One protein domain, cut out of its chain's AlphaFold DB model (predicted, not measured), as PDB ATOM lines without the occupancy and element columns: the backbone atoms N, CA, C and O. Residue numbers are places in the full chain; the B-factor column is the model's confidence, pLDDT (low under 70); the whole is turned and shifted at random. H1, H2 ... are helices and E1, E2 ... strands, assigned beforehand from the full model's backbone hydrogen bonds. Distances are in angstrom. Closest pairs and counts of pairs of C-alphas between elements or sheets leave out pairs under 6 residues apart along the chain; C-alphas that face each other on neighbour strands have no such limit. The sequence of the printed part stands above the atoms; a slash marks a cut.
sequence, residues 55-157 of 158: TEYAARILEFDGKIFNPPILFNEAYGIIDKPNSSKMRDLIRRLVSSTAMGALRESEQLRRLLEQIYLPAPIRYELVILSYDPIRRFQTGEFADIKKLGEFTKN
ATOM      1  N   THR A  55     201.525 224.281 325.120       86.69
ATOM      2  CA  THR A  55     202.936 224.057 324.794       86.69
ATOM      3  C   THR A  55     203.093 223.673 323.325       86.69
ATOM      4  O   THR A  55     202.442 222.756 322.833       86.69
ATOM      5  N   GLU A  56     203.990 224.354 322.618       89.56
ATOM      6  CA  GLU A  56     204.358 224.063 321.236       89.56
ATOM      7  C   GLU A  56     205.851 223.743 321.134       89.56
ATOM      8  O   GLU A  56     206.706 224.411 321.715       89.56
ATOM      9  N   TYR A  57     206.165 222.702 320.370       93.56
ATOM     10  CA  TYR A  57     207.531 222.299 320.062       93.56
ATOM     11  C   TYR A  57     207.925 222.873 318.706       93.56
ATOM     12  O   TYR A  57     207.295 222.547 317.699       93.56
ATOM     13  N   ALA A  58     208.958 223.712 318.673       95.00
ATOM     14  CA  ALA A  58     209.323 224.449 317.472       95.00
ATOM     15  C   ALA A  58     210.839 224.533 317.265       95.00
ATOM     16  O   ALA A  58     211.646 224.249 318.153       95.00
ATOM     17  N   ALA A  59     211.210 224.961 316.062       95.94
ATOM     18  CA  ALA A  59     212.559 225.375 315.722       95.94
ATOM     19  C   ALA A  59     212.536 226.834 315.247       95.94
ATOM     20  O   ALA A  59     211.586 227.256 314.578       95.94
ATOM     21  N   ARG A  60     213.572 227.601 315.604       96.81
ATOM     22  CA  ARG A  60     213.759 228.997 315.186       96.81
ATOM     23  C   ARG A  60     215.053 229.162 314.412       96.81
ATOM     24  O   ARG A  60     216.070 228.596 314.792       96.81
ATOM     25  N   ILE A  61     215.019 229.954 313.352       96.94
ATOM     26  CA  ILE A  61     216.173 230.329 312.543       96.94
ATOM     27  C   ILE A  61     216.813 231.561 313.174       96.94
ATOM     28  O   ILE A  61     216.166 232.595 313.348       96.94
ATOM     29  N   LEU A  62     218.091 231.431 313.510       97.31
ATOM     30  CA  LEU A  62     218.923 232.496 314.060       97.31
ATOM     31  C   LEU A  62     219.680 233.220 312.947       97.31
ATOM     32  O   LEU A  62     219.823 234.440 312.982       97.31
ATOM     33  N   GLU A  63     220.161 232.466 311.960       96.88
ATOM     34  CA  GLU A  63     220.953 232.989 310.851       96.88
ATOM     35  C   GLU A  63     220.760 232.128 309.600       96.88
ATOM     36  O   GLU A  63     220.741 230.901 309.690       96.88
ATOM     37  N   PHE A  64     220.637 232.760 308.437       95.94
ATOM     38  CA  PHE A  64     220.621 232.085 307.139       95.94
ATOM     39  C   PHE A  64     221.393 232.925 306.125       95.94
ATOM     40  O   PHE A  64     221.151 234.127 306.034       95.94
ATOM     41  N   ASP A  65     222.316 232.302 305.392       92.62
ATOM     42  CA  ASP A  65     223.126 232.970 304.358       92.62
ATOM     43  C   ASP A  65     223.803 234.273 304.851       92.62
ATOM     44  O   ASP A  65     223.728 235.334 304.233       92.62
ATOM     45  N   GLY A  66     224.387 234.228 306.055       91.75
ATOM     46  CA  GLY A  66     225.045 235.373 306.703       91.75
ATOM     47  C   GLY A  66     224.101 236.449 307.258       91.75
ATOM     48  O   GLY A  66     224.553 237.405 307.891       91.75
ATOM     49  N   LYS A  67     222.783 236.318 307.062       94.38
ATOM     50  CA  LYS A  67     221.783 237.233 307.616       94.38
ATOM     51  C   LYS A  67     221.313 236.752 308.984       94.38
ATOM     52  O   LYS A  67     220.674 235.707 309.091       94.38
ATOM     53  N   ILE A  68     221.571 237.553 310.015       96.00
ATOM     54  CA  ILE A  68     221.097 237.309 311.384       96.00
ATOM     55  C   ILE A  68     219.666 237.836 311.538       96.00
ATOM     56  O   ILE A  68     219.363 238.961 311.133       96.00
ATOM     57  N   PHE A  69     218.796 237.039 312.155       95.25
ATOM     58  CA  PHE A  69     217.415 237.417 312.447       95.25
ATOM     59  C   PHE A  69     217.247 237.803 313.916       95.25
ATOM     60  O   PHE A  69     217.576 237.033 314.818       95.25
ATOM     61  N   ASN A  70     216.714 239.004 314.152       92.81
ATOM     62  CA  ASN A  70     216.354 239.486 315.479       92.81
ATOM     63  C   ASN A  70     214.979 240.188 315.422       92.81
ATOM     64  O   ASN A  70     214.908 241.300 314.891       92.81
ATOM     65  N   PRO A  71     213.897 239.563 315.922       91.62
ATOM     66  CA  PRO A  71     213.881 238.280 316.632       91.62
ATOM     67  C   PRO A  71     214.135 237.066 315.709       91.62
ATOM     68  O   PRO A  71     213.939 237.170 314.496       91.62
ATOM     69  N   PRO A  72     214.561 235.908 316.259       95.25
ATOM     70  CA  PRO A  72     214.654 234.657 315.507       95.25
ATOM     71  C   PRO A  72     213.307 234.259 314.896       95.25
ATOM     72  O   PRO A  72     212.274 234.374 315.557       95.25
ATOM     73  N   ILE A  73     213.317 233.748 313.665       94.81
ATOM     74  CA  ILE A  73     212.093 233.434 312.906       94.81
ATOM     75  C   ILE A  73     211.694 231.977 313.130       94.81
ATOM     76  O   ILE A  73     212.540 231.089 313.039       94.81
ATOM     77  N   LEU A  74     210.417 231.692 313.383       94.50
ATOM     78  CA  LEU A  74     209.944 230.312 313.491       94.50
ATOM     79  C   LEU A  74     209.959 229.601 312.133       94.50
ATOM     80  O   LEU A  74     209.691 230.192 311.091       94.50
ATOM     81  N   PHE A  75     210.221 228.295 312.132       94.06
ATOM     82  CA  PHE A  75     210.297 227.518 310.888       94.06
ATOM     83  C   PHE A  75     209.004 227.560 310.058       94.06
ATOM     84  O   PHE A  75     209.076 227.552 308.835       94.06
ATOM     85  N   ASN A  76     207.835 227.633 310.700       90.75
ATOM     86  CA  ASN A  76     206.532 227.755 310.033       90.75
ATOM     87  C   ASN A  76     206.282 229.139 309.402       90.75
ATOM     88  O   ASN A  76     205.416 229.276 308.539       90.75
ATOM     89  N   GLU A  77     207.054 230.146 309.799       92.25
ATOM     90  CA  GLU A  77     206.986 231.524 309.304       92.25
ATOM     91  C   GLU A  77     208.111 231.836 308.303       92.25
ATOM     92  O   GLU A  77     208.081 232.860 307.623       92.25
ATOM     93  N   ALA A  78     209.092 230.939 308.166       93.00
ATOM     94  CA  ALA A  78     210.281 231.104 307.335       93.00
ATOM     95  C   ALA A  78     210.028 230.837 305.834       93.00
ATOM     96  O   ALA A  78     210.739 230.057 305.186       93.00
ATOM     97  N   TYR A  79     209.009 231.487 305.266       91.88
ATOM     98  CA  TYR A  79     208.695 231.401 303.839       91.88
ATOM     99  C   TYR A  79     209.867 231.892 302.983       91.88
ATOM    100  O   TYR A  79     210.433 232.956 303.225       91.88
ATOM    101  N   GLY A  80     210.227 231.107 301.967       89.62
ATOM    102  CA  GLY A  80     211.343 231.413 301.066       89.62
ATOM    103  C   GLY A  80     212.724 231.011 301.595       89.62
ATOM    104  O   GLY A  80     213.675 231.040 300.821       89.62
ATOM    105  N   ILE A  81     212.835 230.594 302.862       92.12
ATOM    106  CA  ILE A  81     214.057 229.990 303.422       92.12
ATOM    107  C   ILE A  81     213.883 228.473 303.508       92.12
ATOM    108  O   ILE A  81     214.718 227.719 303.023       92.12
ATOM    109  N   ILE A  82     212.781 228.023 304.109       91.12
ATOM    110  CA  ILE A  82     212.467 226.599 304.256       91.12
ATOM    111  C   ILE A  82     211.514 226.162 303.143       91.12
ATOM    112  O   ILE A  82     210.538 226.855 302.843       91.12
ATOM    113  N   ASP A  83     211.764 224.988 302.557       83.25
ATOM    114  CA  ASP A  83     210.813 224.374 301.631       83.25
ATOM    115  C   ASP A  83     209.590 223.861 302.409       83.25
ATOM    116  O   ASP A  83     209.701 223.037 303.318       83.25
ATOM    117  N   LYS A  84     208.400 224.361 302.055       87.88
ATOM    118  CA  LYS A  84     207.107 224.016 302.681       87.88
ATOM    119  C   LYS A  84     207.103 224.179 304.219       87.88
ATOM    120  O   LYS A  84     206.892 223.198 304.939       87.88
ATOM    121  N   PRO A  85     207.197 225.418 304.737       88.31
ATOM    122  CA  PRO A  85     207.286 225.696 306.177       88.31
ATOM    123  C   PRO A  85     206.078 225.193 307.002       88.31
ATOM    124  O   PRO A  85     206.196 224.940 308.196       88.31
ATOM    125  N   ASN A  86     204.924 224.950 306.372       87.75
ATOM    126  CA  ASN A  86     203.720 224.408 307.024       87.75
ATOM    127  C   ASN A  86     203.493 222.903 306.805       87.75
ATOM    128  O   ASN A  86     202.390 222.403 307.038       87.75
ATOM    129  N   SER A  87     204.508 222.168 306.346       91.19
ATOM    130  CA  SER A  87     204.425 220.715 306.181       91.19
ATOM    131  C   SER A  87     204.099 220.034 307.516       91.19
ATOM    132  O   SER A  87     204.860 220.149 308.479       91.19
ATOM    133  N   SER A  88     202.997 219.277 307.572       89.81
ATOM    134  CA  SER A  88     202.643 218.471 308.751       89.81
ATOM    135  C   SER A  88     203.775 217.516 309.128       89.81
ATOM    136  O   SER A  88     204.187 217.486 310.281       89.81
ATOM    137  N   LYS A  89     204.383 216.861 308.132       92.69
ATOM    138  CA  LYS A  89     205.531 215.963 308.320       92.69
ATOM    139  C   LYS A  89     206.740 216.664 308.941       92.69
ATOM    140  O   LYS A  89     207.450 216.054 309.734       92.69
ATOM    141  N   MET A  90     206.992 217.924 308.577       93.44
ATOM    142  CA  MET A  90     208.078 218.700 309.179       93.44
ATOM    143  C   MET A  90     207.754 219.036 310.635       93.44
ATOM    144  O   MET A  90     208.610 218.870 311.499       93.44
ATOM    145  N   ARG A  91     206.514 219.452 310.924       91.88
ATOM    146  CA  ARG A  91     206.071 219.736 312.298       91.88
ATOM    147  C   ARG A  91     206.160 218.503 313.191       91.88
ATOM    148  O   ARG A  91     206.677 218.607 314.298       91.88
ATOM    149  N   ASP A  92     205.745 217.341 312.697       92.88
ATOM    150  CA  ASP A  92     205.847 216.081 313.439       92.88
ATOM    151  C   ASP A  92     207.308 215.691 313.686       92.88
ATOM    152  O   ASP A  92     207.665 215.250 314.781       92.88
ATOM    153  N   LEU A  93     208.181 215.902 312.695       95.19
ATOM    154  CA  LEU A  93     209.614 215.654 312.834       95.19
ATOM    155  C   LEU A  93     210.254 216.576 313.879       95.19
ATOM    156  O   LEU A  93     210.983 216.091 314.742       95.19
ATOM    157  N   ILE A  94     209.950 217.877 313.841       95.38
ATOM    158  CA  ILE A  94     210.419 218.853 314.835       95.38
ATOM    159  C   ILE A  94     209.890 218.485 316.221       95.38
ATOM    160  O   ILE A  94     210.666 218.436 317.168       95.38
ATOM    161  N   ARG A  95     208.602 218.147 316.351       94.69
ATOM    162  CA  ARG A  95     208.003 217.721 317.624       94.69
ATOM    163  C   ARG A  95     208.750 216.534 318.229       94.69
ATOM    164  O   ARG A  95     209.130 216.584 319.397       94.69
ATOM    165  N   ARG A  96     208.995 215.486 317.436       95.44
ATOM    166  CA  ARG A  96     209.748 214.303 317.877       95.44
ATOM    167  C   ARG A  96     211.187 214.648 318.238       95.44
ATOM    168  O   ARG A  96     211.671 214.191 319.269       95.44
ATOM    169  N   LEU A  97     211.845 215.478 317.429       96.88
ATOM    170  CA  LEU A  97     213.207 215.933 317.684       96.88
ATOM    171  C   LEU A  97     213.284 216.669 319.026       96.88
ATOM    172  O   LEU A  97     213.991 216.213 319.917       96.88
ATOM    173  N   VAL A  98     212.494 217.727 319.209       95.00
ATOM    174  CA  VAL A  98     212.470 218.542 320.434       95.00
ATOM    175  C   VAL A  98     212.124 217.688 321.660       95.00
ATOM    176  O   VAL A  98     212.775 217.813 322.695       95.00
ATOM    177  N   SER A  99     211.157 216.770 321.541       93.25
ATOM    178  CA  SER A  99     210.797 215.830 322.610       93.25
ATOM    179  C   SER A  99     211.959 214.896 322.979       93.25
ATOM    180  O   SER A  99     212.325 214.807 324.150       93.25
ATOM    181  N   SER A 100     212.614 214.275 321.990       95.44
ATOM    182  CA  SER A 100     213.765 213.388 322.217       95.44
ATOM    183  C   SER A 100     214.964 214.123 322.831       95.44
ATOM    184  O   SER A 100     215.622 213.594 323.729       95.44
ATOM    185  N   THR A 101     215.211 215.373 322.414       94.88
ATOM    186  CA  THR A 101     216.240 216.238 323.000       94.88
ATOM    187  C   THR A 101     215.907 216.560 324.456       94.88
ATOM    188  O   THR A 101     216.774 216.442 325.320       94.88
ATOM    189  N   ALA A 102     214.651 216.908 324.757       92.50
ATOM    190  CA  ALA A 102     214.206 217.209 326.117       92.50
ATOM    191  C   ALA A 102     214.308 215.997 327.062       92.50
ATOM    192  O   ALA A 102     214.588 216.172 328.246       92.50
ATOM    193  N   MET A 103     214.115 214.778 326.546       93.81
ATOM    194  CA  MET A 103     214.243 213.524 327.302       93.81
ATOM    195  C   MET A 103     215.693 213.022 327.435       93.81
ATOM    196  O   MET A 103     215.927 212.003 328.081       93.81
ATOM    197  N   GLY A 104     216.674 213.695 326.825       93.69
ATOM    198  CA  GLY A 104     218.077 213.269 326.851       93.69
ATOM    199  C   GLY A 104     218.390 212.053 325.969       93.69
ATOM    200  O   GLY A 104     219.446 211.437 326.115       93.69
ATOM    201  N   ALA A 105     217.510 211.697 325.026       95.38
ATOM    202  CA  ALA A 105     217.704 210.587 324.094       95.38
ATOM    203  C   ALA A 105     218.658 210.977 322.946       95.38
ATOM    204  O   ALA A 105     218.257 211.133 321.792       95.38
ATOM    205  N   LEU A 106     219.950 211.135 323.261       93.38
ATOM    206  CA  LEU A 106     220.962 211.720 322.365       93.38
ATOM    207  C   LEU A 106     221.037 211.057 320.980       93.38
ATOM    208  O   LEU A 106     221.110 211.749 319.967       93.38
ATOM    209  N   ARG A 107     221.004 209.720 320.916       95.56
ATOM    210  CA  ARG A 107     221.127 208.985 319.645       95.56
ATOM    211  C   ARG A 107     219.927 209.211 318.726       95.56
ATOM    212  O   ARG A 107     220.118 209.401 317.529       95.56
ATOM    213  N   GLU A 108     218.717 209.184 319.277       95.75
ATOM    214  CA  GLU A 108     217.492 209.438 318.513       95.75
ATOM    215  C   GLU A 108     217.428 210.904 318.073       95.75
ATOM    216  O   GLU A 108     217.201 211.180 316.895       95.75
ATOM    217  N   SER A 109     217.733 211.832 318.984       96.12
ATOM    218  CA  SER A 109     217.793 213.264 318.687       96.12
ATOM    219  C   SER A 109     218.749 213.561 317.532       96.12
ATOM    220  O   SER A 109     218.408 214.316 316.628       96.12
ATOM    221  N   GLU A 110     219.928 212.945 317.512       96.50
ATOM    222  CA  GLU A 110     220.906 213.137 316.440       96.50
ATOM    223  C   GLU A 110     220.425 212.563 315.094       96.50
ATOM    224  O   GLU A 110     220.627 213.175 314.045       96.50
ATOM    225  N   GLN A 111     219.749 211.410 315.101       97.31
ATOM    226  CA  GLN A 111     219.169 210.823 313.886       97.31
ATOM    227  C   GLN A 111     218.048 211.696 313.310       97.31
ATOM    228  O   GLN A 111     218.032 211.962 312.107       97.31
ATOM    229  N   LEU A 112     217.138 212.169 314.163       97.56
ATOM    230  CA  LEU A 112     216.045 213.057 313.765       97.56
ATOM    231  C   LEU A 112     216.577 214.407 313.271       97.56
ATOM    232  O   LEU A 112     216.074 214.926 312.275       97.56
ATOM    233  N   ARG A 113     217.629 214.935 313.910       96.75
ATOM    234  CA  ARG A 113     218.312 216.163 313.487       96.75
ATOM    235  C   ARG A 113     218.864 216.033 312.072       96.75
ATOM    236  O   ARG A 113     218.564 216.870 311.228       96.75
ATOM    237  N   ARG A 114     219.603 214.958 311.781       96.06
ATOM    238  CA  ARG A 114     220.137 214.701 310.430       96.06
ATOM    239  C   ARG A 114     219.033 214.581 309.389       96.06
ATOM    240  O   ARG A 114     219.168 215.121 308.298       96.06
ATOM    241  N   LEU A 115     217.933 213.906 309.728       96.31
ATOM    242  CA  LEU A 115     216.787 213.770 308.832       96.31
ATOM    243  C   LEU A 115     216.142 215.133 308.530       96.31
ATOM    244  O   LEU A 115     215.840 215.427 307.375       96.31
ATOM    245  N   LEU A 116     215.961 215.972 309.556       95.38
ATOM    246  CA  LEU A 116     215.437 217.331 309.405       95.38
ATOM    247  C   LEU A 116     216.356 218.166 308.513       95.38
ATOM    248  O   LEU A 116     215.895 218.794 307.560       95.38
ATOM    249  N   GLU A 117     217.658 218.120 308.794       95.25
ATOM    250  CA  GLU A 117     218.676 218.851 308.049       95.25
ATOM    251  C   GLU A 117     218.761 218.415 306.589       95.25
ATOM    252  O   GLU A 117     218.940 219.257 305.715       95.25
ATOM    253  N   GLN A 118     218.622 217.123 306.303       94.56
ATOM    254  CA  GLN A 118     218.717 216.591 304.948       94.56
ATOM    255  C   GLN A 118     217.483 216.914 304.098       94.56
ATOM    256  O   GLN A 118     217.622 217.162 302.903       94.56
ATOM    257  N   ILE A 119     216.286 216.875 304.689       94.06
ATOM    258  CA  ILE A 119     215.031 216.984 303.936       94.06
ATOM    259  C   ILE A 119     214.556 218.434 303.820       94.06
ATOM    260  O   ILE A 119     214.063 218.817 302.764       94.06
ATOM    261  N   TYR A 120     214.663 219.219 304.895       93.31
ATOM    262  CA  TYR A 120     213.956 220.500 304.999       93.31
ATOM    263  C   TYR A 120     214.870 221.719 305.086       93.31
ATOM    264  O   TYR A 120     214.433 222.816 304.742       93.31
ATOM    265  N   LEU A 121     216.110 221.560 305.564       92.69
ATOM    266  CA  LEU A 121     216.967 222.711 305.837       92.69
ATOM    267  C   LEU A 121     217.973 222.976 304.714       92.69
ATOM    268  O   LEU A 121     218.802 222.106 304.413       92.69
ATOM    269  N   PRO A 122     217.990 224.193 304.148       93.19
ATOM    270  CA  PRO A 122     219.099 224.619 303.306       93.19
ATOM    271  C   PRO A 122     220.380 224.780 304.142       93.19
ATOM    272  O   PRO A 122     220.341 224.838 305.370       93.19
ATOM    273  N   ALA A 123     221.527 224.851 303.474       91.81
ATOM    274  CA  ALA A 123     222.794 225.259 304.075       91.81
ATOM    275  C   ALA A 123     223.295 226.526 303.359       91.81
ATOM    276  O   ALA A 123     223.055 226.645 302.155       91.81
ATOM    277  N   PRO A 124     223.983 227.450 304.053       95.19
ATOM    278  CA  PRO A 124     224.298 227.444 305.485       95.19
ATOM    279  C   PRO A 124     223.151 228.003 306.348       95.19
ATOM    280  O   PRO A 124     222.529 229.005 305.996       95.19
ATOM    281  N   ILE A 125     222.880 227.381 307.502       96.19
ATOM    282  CA  ILE A 125     221.835 227.843 308.434       96.19
ATOM    283  C   ILE A 125     222.222 227.596 309.898       96.19
ATOM    284  O   ILE A 125     222.770 226.543 310.239       96.19
ATOM    285  N   ARG A 126     221.897 228.553 310.776       97.25
ATOM    286  CA  ARG A 126     221.959 228.416 312.237       97.25
ATOM    287  C   ARG A 126     220.553 228.476 312.811       97.25
ATOM    288  O   ARG A 126     219.793 229.401 312.516       97.25
ATOM    289  N   TYR A 127     220.203 227.495 313.629       97.31
ATOM    290  CA  TYR A 127     218.867 227.357 314.191       97.31
ATOM    291  C   TYR A 127     218.917 226.830 315.622       97.31
ATOM    292  O   TYR A 127     219.919 226.291 316.080       97.31
ATOM    293  N   GLU A 128     217.818 226.973 316.343       97.38
ATOM    294  CA  GLU A 128     217.675 226.458 317.698       97.38
ATOM    295  C   GLU A 128     216.355 225.722 317.881       97.38
ATOM    296  O   GLU A 128     215.352 226.025 317.233       97.38
ATOM    297  N   LEU A 129     216.374 224.749 318.786       97.31
ATOM    298  CA  LEU A 129     215.197 224.006 319.212       97.31
ATOM    299  C   LEU A 129     214.631 224.644 320.474       97.31
ATOM    300  O   LEU A 129     215.364 224.873 321.445       97.31
ATOM    301  N   VAL A 130     213.330 224.910 320.467       96.88
ATOM    302  CA  VAL A 130     212.647 225.614 321.550       96.88
ATOM    303  C   VAL A 130     211.337 224.931 321.928       96.88
ATOM    304  O   VAL A 130     210.640 224.349 321.095       96.88
ATOM    305  N   ILE A 131     211.002 225.031 323.209       95.38
ATOM    306  CA  ILE A 131     209.672 224.742 323.738       95.38
ATOM    307  C   ILE A 131     209.018 226.089 324.027       95.38
ATOM    308  O   ILE A 131     209.547 226.888 324.800       95.38
ATOM    309  N   LEU A 132     207.891 226.342 323.378       93.12
ATOM    310  CA  LEU A 132     207.136 227.579 323.475       93.12
ATOM    311  C   LEU A 132     205.923 227.339 324.362       93.12
ATOM    312  O   LEU A 132     205.148 226.425 324.092       93.12
ATOM    313  N   SER A 133     205.733 228.165 325.384       91.12
ATOM    314  CA  SER A 133     204.507 228.157 326.185       91.12
ATOM    315  C   SER A 133     203.751 229.455 325.965       91.12
ATOM    316  O   SER A 133     204.343 230.537 325.961       91.12
ATOM    317  N   TYR A 134     202.443 229.368 325.760       89.56
ATOM    318  CA  TYR A 134     201.619 230.539 325.478       89.56
ATOM    319  C   TYR A 134     200.191 230.364 325.985       89.56
ATOM    320  O   TYR A 134     199.665 229.257 326.043       89.56
ATOM    321  N   ASP A 135     199.560 231.485 326.315       89.06
ATOM    322  CA  ASP A 135     198.111 231.570 326.482       89.06
ATOM    323  C   ASP A 135     197.493 231.726 325.078       89.06
ATOM    324  O   ASP A 135     197.840 232.688 324.381       89.06
ATOM    325  N   PRO A 136     196.614 230.812 324.624       84.94
ATOM    326  CA  PRO A 136     196.032 230.867 323.283       84.94
ATOM    327  C   PRO A 136     195.285 232.170 322.985       84.94
ATOM    328  O   PRO A 136     195.373 232.682 321.869       84.94
ATOM    329  N   ILE A 137     194.585 232.733 323.976       86.56
ATOM    330  CA  ILE A 137     193.813 233.969 323.815       86.56
ATOM    331  C   ILE A 137     194.772 235.141 323.634       86.56
ATOM    332  O   ILE A 137     194.607 235.940 322.711       86.56
ATOM    333  N   ARG A 138     195.809 235.223 324.476       86.06
ATOM    334  CA  ARG A 138     196.825 236.277 324.351       86.06
ATOM    335  C   ARG A 138     197.605 236.150 323.056       86.06
ATOM    336  O   ARG A 138     197.735 237.141 322.352       86.06
ATOM    337  N   ARG A 139     198.055 234.948 322.694       87.12
ATOM    338  CA  ARG A 139     198.798 234.723 321.449       87.12
ATOM    339  C   ARG A 139     197.966 235.073 320.221       87.12
ATOM    340  O   ARG A 139     198.506 235.639 319.281       87.12
ATOM    341  N   PHE A 140     196.665 234.789 320.223       85.81
ATOM    342  CA  PHE A 140     195.790 235.216 319.132       85.81
ATOM    343  C   PHE A 140     195.711 236.748 319.012       85.81
ATOM    344  O   PHE A 140     195.638 237.273 317.905       85.81
ATOM    345  N   GLN A 141     195.751 237.469 320.136       88.69
ATOM    346  CA  GLN A 141     195.679 238.933 320.163       88.69
ATOM    347  C   GLN A 141     197.018 239.617 319.855       88.69
ATOM    348  O   GLN A 141     197.031 240.628 319.157       88.69
ATOM    349  N   THR A 142     198.129 239.107 320.393       89.06
ATOM    350  CA  THR A 142     199.440 239.779 320.360       89.06
ATOM    351  C   THR A 142     200.472 239.077 319.483       89.06
ATOM    352  O   THR A 142     201.456 239.694 319.091       89.06
ATOM    353  N   GLY A 143     200.281 237.792 319.176       85.62
ATOM    354  CA  GLY A 143     201.283 236.942 318.528       85.62
ATOM    355  C   GLY A 143     202.419 236.489 319.453       85.62
ATOM    356  O   GLY A 143     203.304 235.758 319.016       85.62
ATOM    357  N   GLU A 144     202.411 236.894 320.723       87.50
ATOM    358  CA  GLU A 144     203.536 236.676 321.632       87.50
ATOM    359  C   GLU A 144     203.495 235.310 322.325       87.50
ATOM    360  O   GLU A 144     202.436 234.749 322.627       87.50
ATOM    361  N   PHE A 145     204.688 234.803 322.634       89.19
ATOM    362  CA  PHE A 145     204.884 233.644 323.496       89.19
ATOM    363  C   PHE A 145     205.167 234.111 324.913       89.19
ATOM    364  O   PHE A 145     205.920 235.059 325.125       89.19
ATOM    365  N   ALA A 146     204.574 233.431 325.885       89.12
ATOM    366  CA  ALA A 146     204.724 233.795 327.282       89.12
ATOM    367  C   ALA A 146     206.007 233.218 327.901       89.12
ATOM    368  O   ALA A 146     206.596 233.856 328.768       89.12
ATOM    369  N   ASP A 147     206.462 232.051 327.438       92.00
ATOM    370  CA  ASP A 147     207.774 231.500 327.780       92.00
ATOM    371  C   ASP A 147     208.417 230.807 326.573       92.00
ATOM    372  O   ASP A 147     207.734 230.211 325.734       92.00
ATOM    373  N   ILE A 148     209.745 230.889 326.496       94.19
ATOM    374  CA  ILE A 148     210.553 230.295 325.433       94.19
ATOM    375  C   ILE A 148     211.745 229.589 326.067       94.19
ATOM    376  O   ILE A 148     212.764 230.200 326.396       94.19
ATOM    377  N   LYS A 149     211.650 228.265 326.178       95.81
ATOM    378  CA  LYS A 149     212.724 227.428 326.707       95.81
ATOM    379  C   LYS A 149     213.587 226.885 325.575       95.81
ATOM    380  O   LYS A 149     213.159 226.016 324.816       95.81
ATOM    381  N   LYS A 150     214.831 227.356 325.495       96.12
ATOM    382  CA  LYS A 150     215.840 226.842 324.559       96.12
ATOM    383  C   LYS A 150     216.363 225.480 325.013       96.12
ATOM    384  O   LYS A 150     216.756 225.324 326.167       96.12
ATOM    385  N   LEU A 151     216.385 224.510 324.101       94.56
ATOM    386  CA  LEU A 151     216.963 223.183 324.342       94.56
ATOM    387  C   LEU A 151     218.369 223.034 323.759       94.56
ATOM    388  O   LEU A 151     219.192 222.322 324.323       94.56
ATOM    389  N   GLY A 152     218.643 223.692 322.635       93.44
ATOM    390  CA  GLY A 152     219.929 223.591 321.958       93.44
ATOM    391  C   GLY A 152     219.999 224.468 320.719       93.44
ATOM    392  O   GLY A 152     218.971 224.878 320.181       93.44
ATOM    393  N   GLU A 153     221.222 224.755 320.290       96.19
ATOM    394  CA  GLU A 153     221.536 225.501 319.074       96.19
ATOM    395  C   GLU A 153     222.383 224.632 318.153       96.19
ATOM    396  O   GLU A 153     223.269 223.907 318.610       96.19
ATOM    397  N   PHE A 154     222.089 224.699 316.862       96.12
ATOM    398  CA  PHE A 154     222.671 223.850 315.840       96.12
ATOM    399  C   PHE A 154     223.033 224.684 314.617       96.12
ATOM    400  O   PHE A 154     222.327 225.623 314.240       96.12
ATOM    401  N   THR A 155     224.126 224.293 313.972       96.06
ATOM    402  CA  THR A 155     224.611 224.932 312.754       96.06
ATOM    403  C   THR A 155     224.835 223.866 311.699       96.06
ATOM    404  O   THR A 155     225.543 222.887 311.944       96.06
ATOM    405  N   LYS A 156     224.259 224.075 310.517       94.06
ATOM    406  CA  LYS A 156     224.525 223.270 309.329       94.06
ATOM    407  C   LYS A 156     225.451 224.060 308.407       94.06
ATOM    408  O   LYS A 156     225.031 225.042 307.794       94.06
ATOM    409  N   ASN A 157     226.701 223.613 308.330       87.25
ATOM    410  CA  ASN A 157     227.711 224.111 307.398       87.25
ATOM    411  C   ASN A 157     227.797 223.108 306.238       87.25
ATOM    412  O   ASN A 157     228.047 221.947 306.537       87.25
TER     413      ASN A 157
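Overview. This is residues 55 to 157 of the 158 residues of an uncharacterized protein of Candidatus Nomurabacteria bacterium RIFCSPLOWO2_01_FULL_41_12 (UniProt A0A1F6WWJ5). A twisted sheet of four strands has H1 packed across one face, with H2 folded back beside H1 as a helical hairpin, while the small H3 sits away from both, between E3 and E4 in the chain. The two layers are this sheet, order E2 - E1 - E3 - E4, all antiparallel, and H1. The 103 printed residues hold E1 E2 H1 H2 E3 H3 E4 in that order, a mixed class; the whole is compact, with a radius of gyration of the C-alphas of 13.3 A and spans of 36 by 32 by 22 A.

Arrangement. E1, residues 55 to 64, and E2, residues 67 to 74, form a hairpin, with N 61 and O 73 within hydrogen-bond range at 2.7 A. E2 bends by 95 degrees at residue 71. H1, residues 88 to 102, is on the sheet at a height of 7.7 A over the sheet and runs across the strands, at 84 degrees to E1 on the local plane; the closest C-alphas of H1 and E1 are those of Arg 95 and Tyr 57, 5.2 A. H2, residues 106 to 119, touches H1, the closest C-alphas being those of Ser 109 and Ser 100, 5.4 A, at a shallow tilt of 27 degrees, opposite ways. H2 only grazes the sheet, with residues 113 to 118. E3, residues 125 to 134, is antiparallel to E1, with N 56 and O 132 2.8 A apart. E2, H1 H2 and E3 make a split strand-helix-strand unit, two strands running the same way with E1 between them; its crossover is right-handed. H3, residues 136 to 142, is not on the sheet and is apart from H1 and H2. E4, residues 147 to 156, is antiparallel to E3, with N 127 and O 154 2.9 A apart. In H1, H2 and H3 every O i to N i+4 pair is within hydrogen-bond range.

Along the chain. E1 begins at C-alpha 55 (202.936, 224.057, 324.794) and spans 26.2 A, E3 26.6 A and E4 26.2 A; H1 spans 20.9 A and H2 20.1 A. E4 ends at C-alpha 156 (224.525, 223.270, 309.329).

Size, cuts and confidence. The two C-alphas farthest apart, of Arg 107 and Gln 141, are 39.3 A apart. The link from E2 to H1, residues 75 to 87, is long; the others are tight. The printed part has no cut, and no printed residue is under 70 in pLDDT.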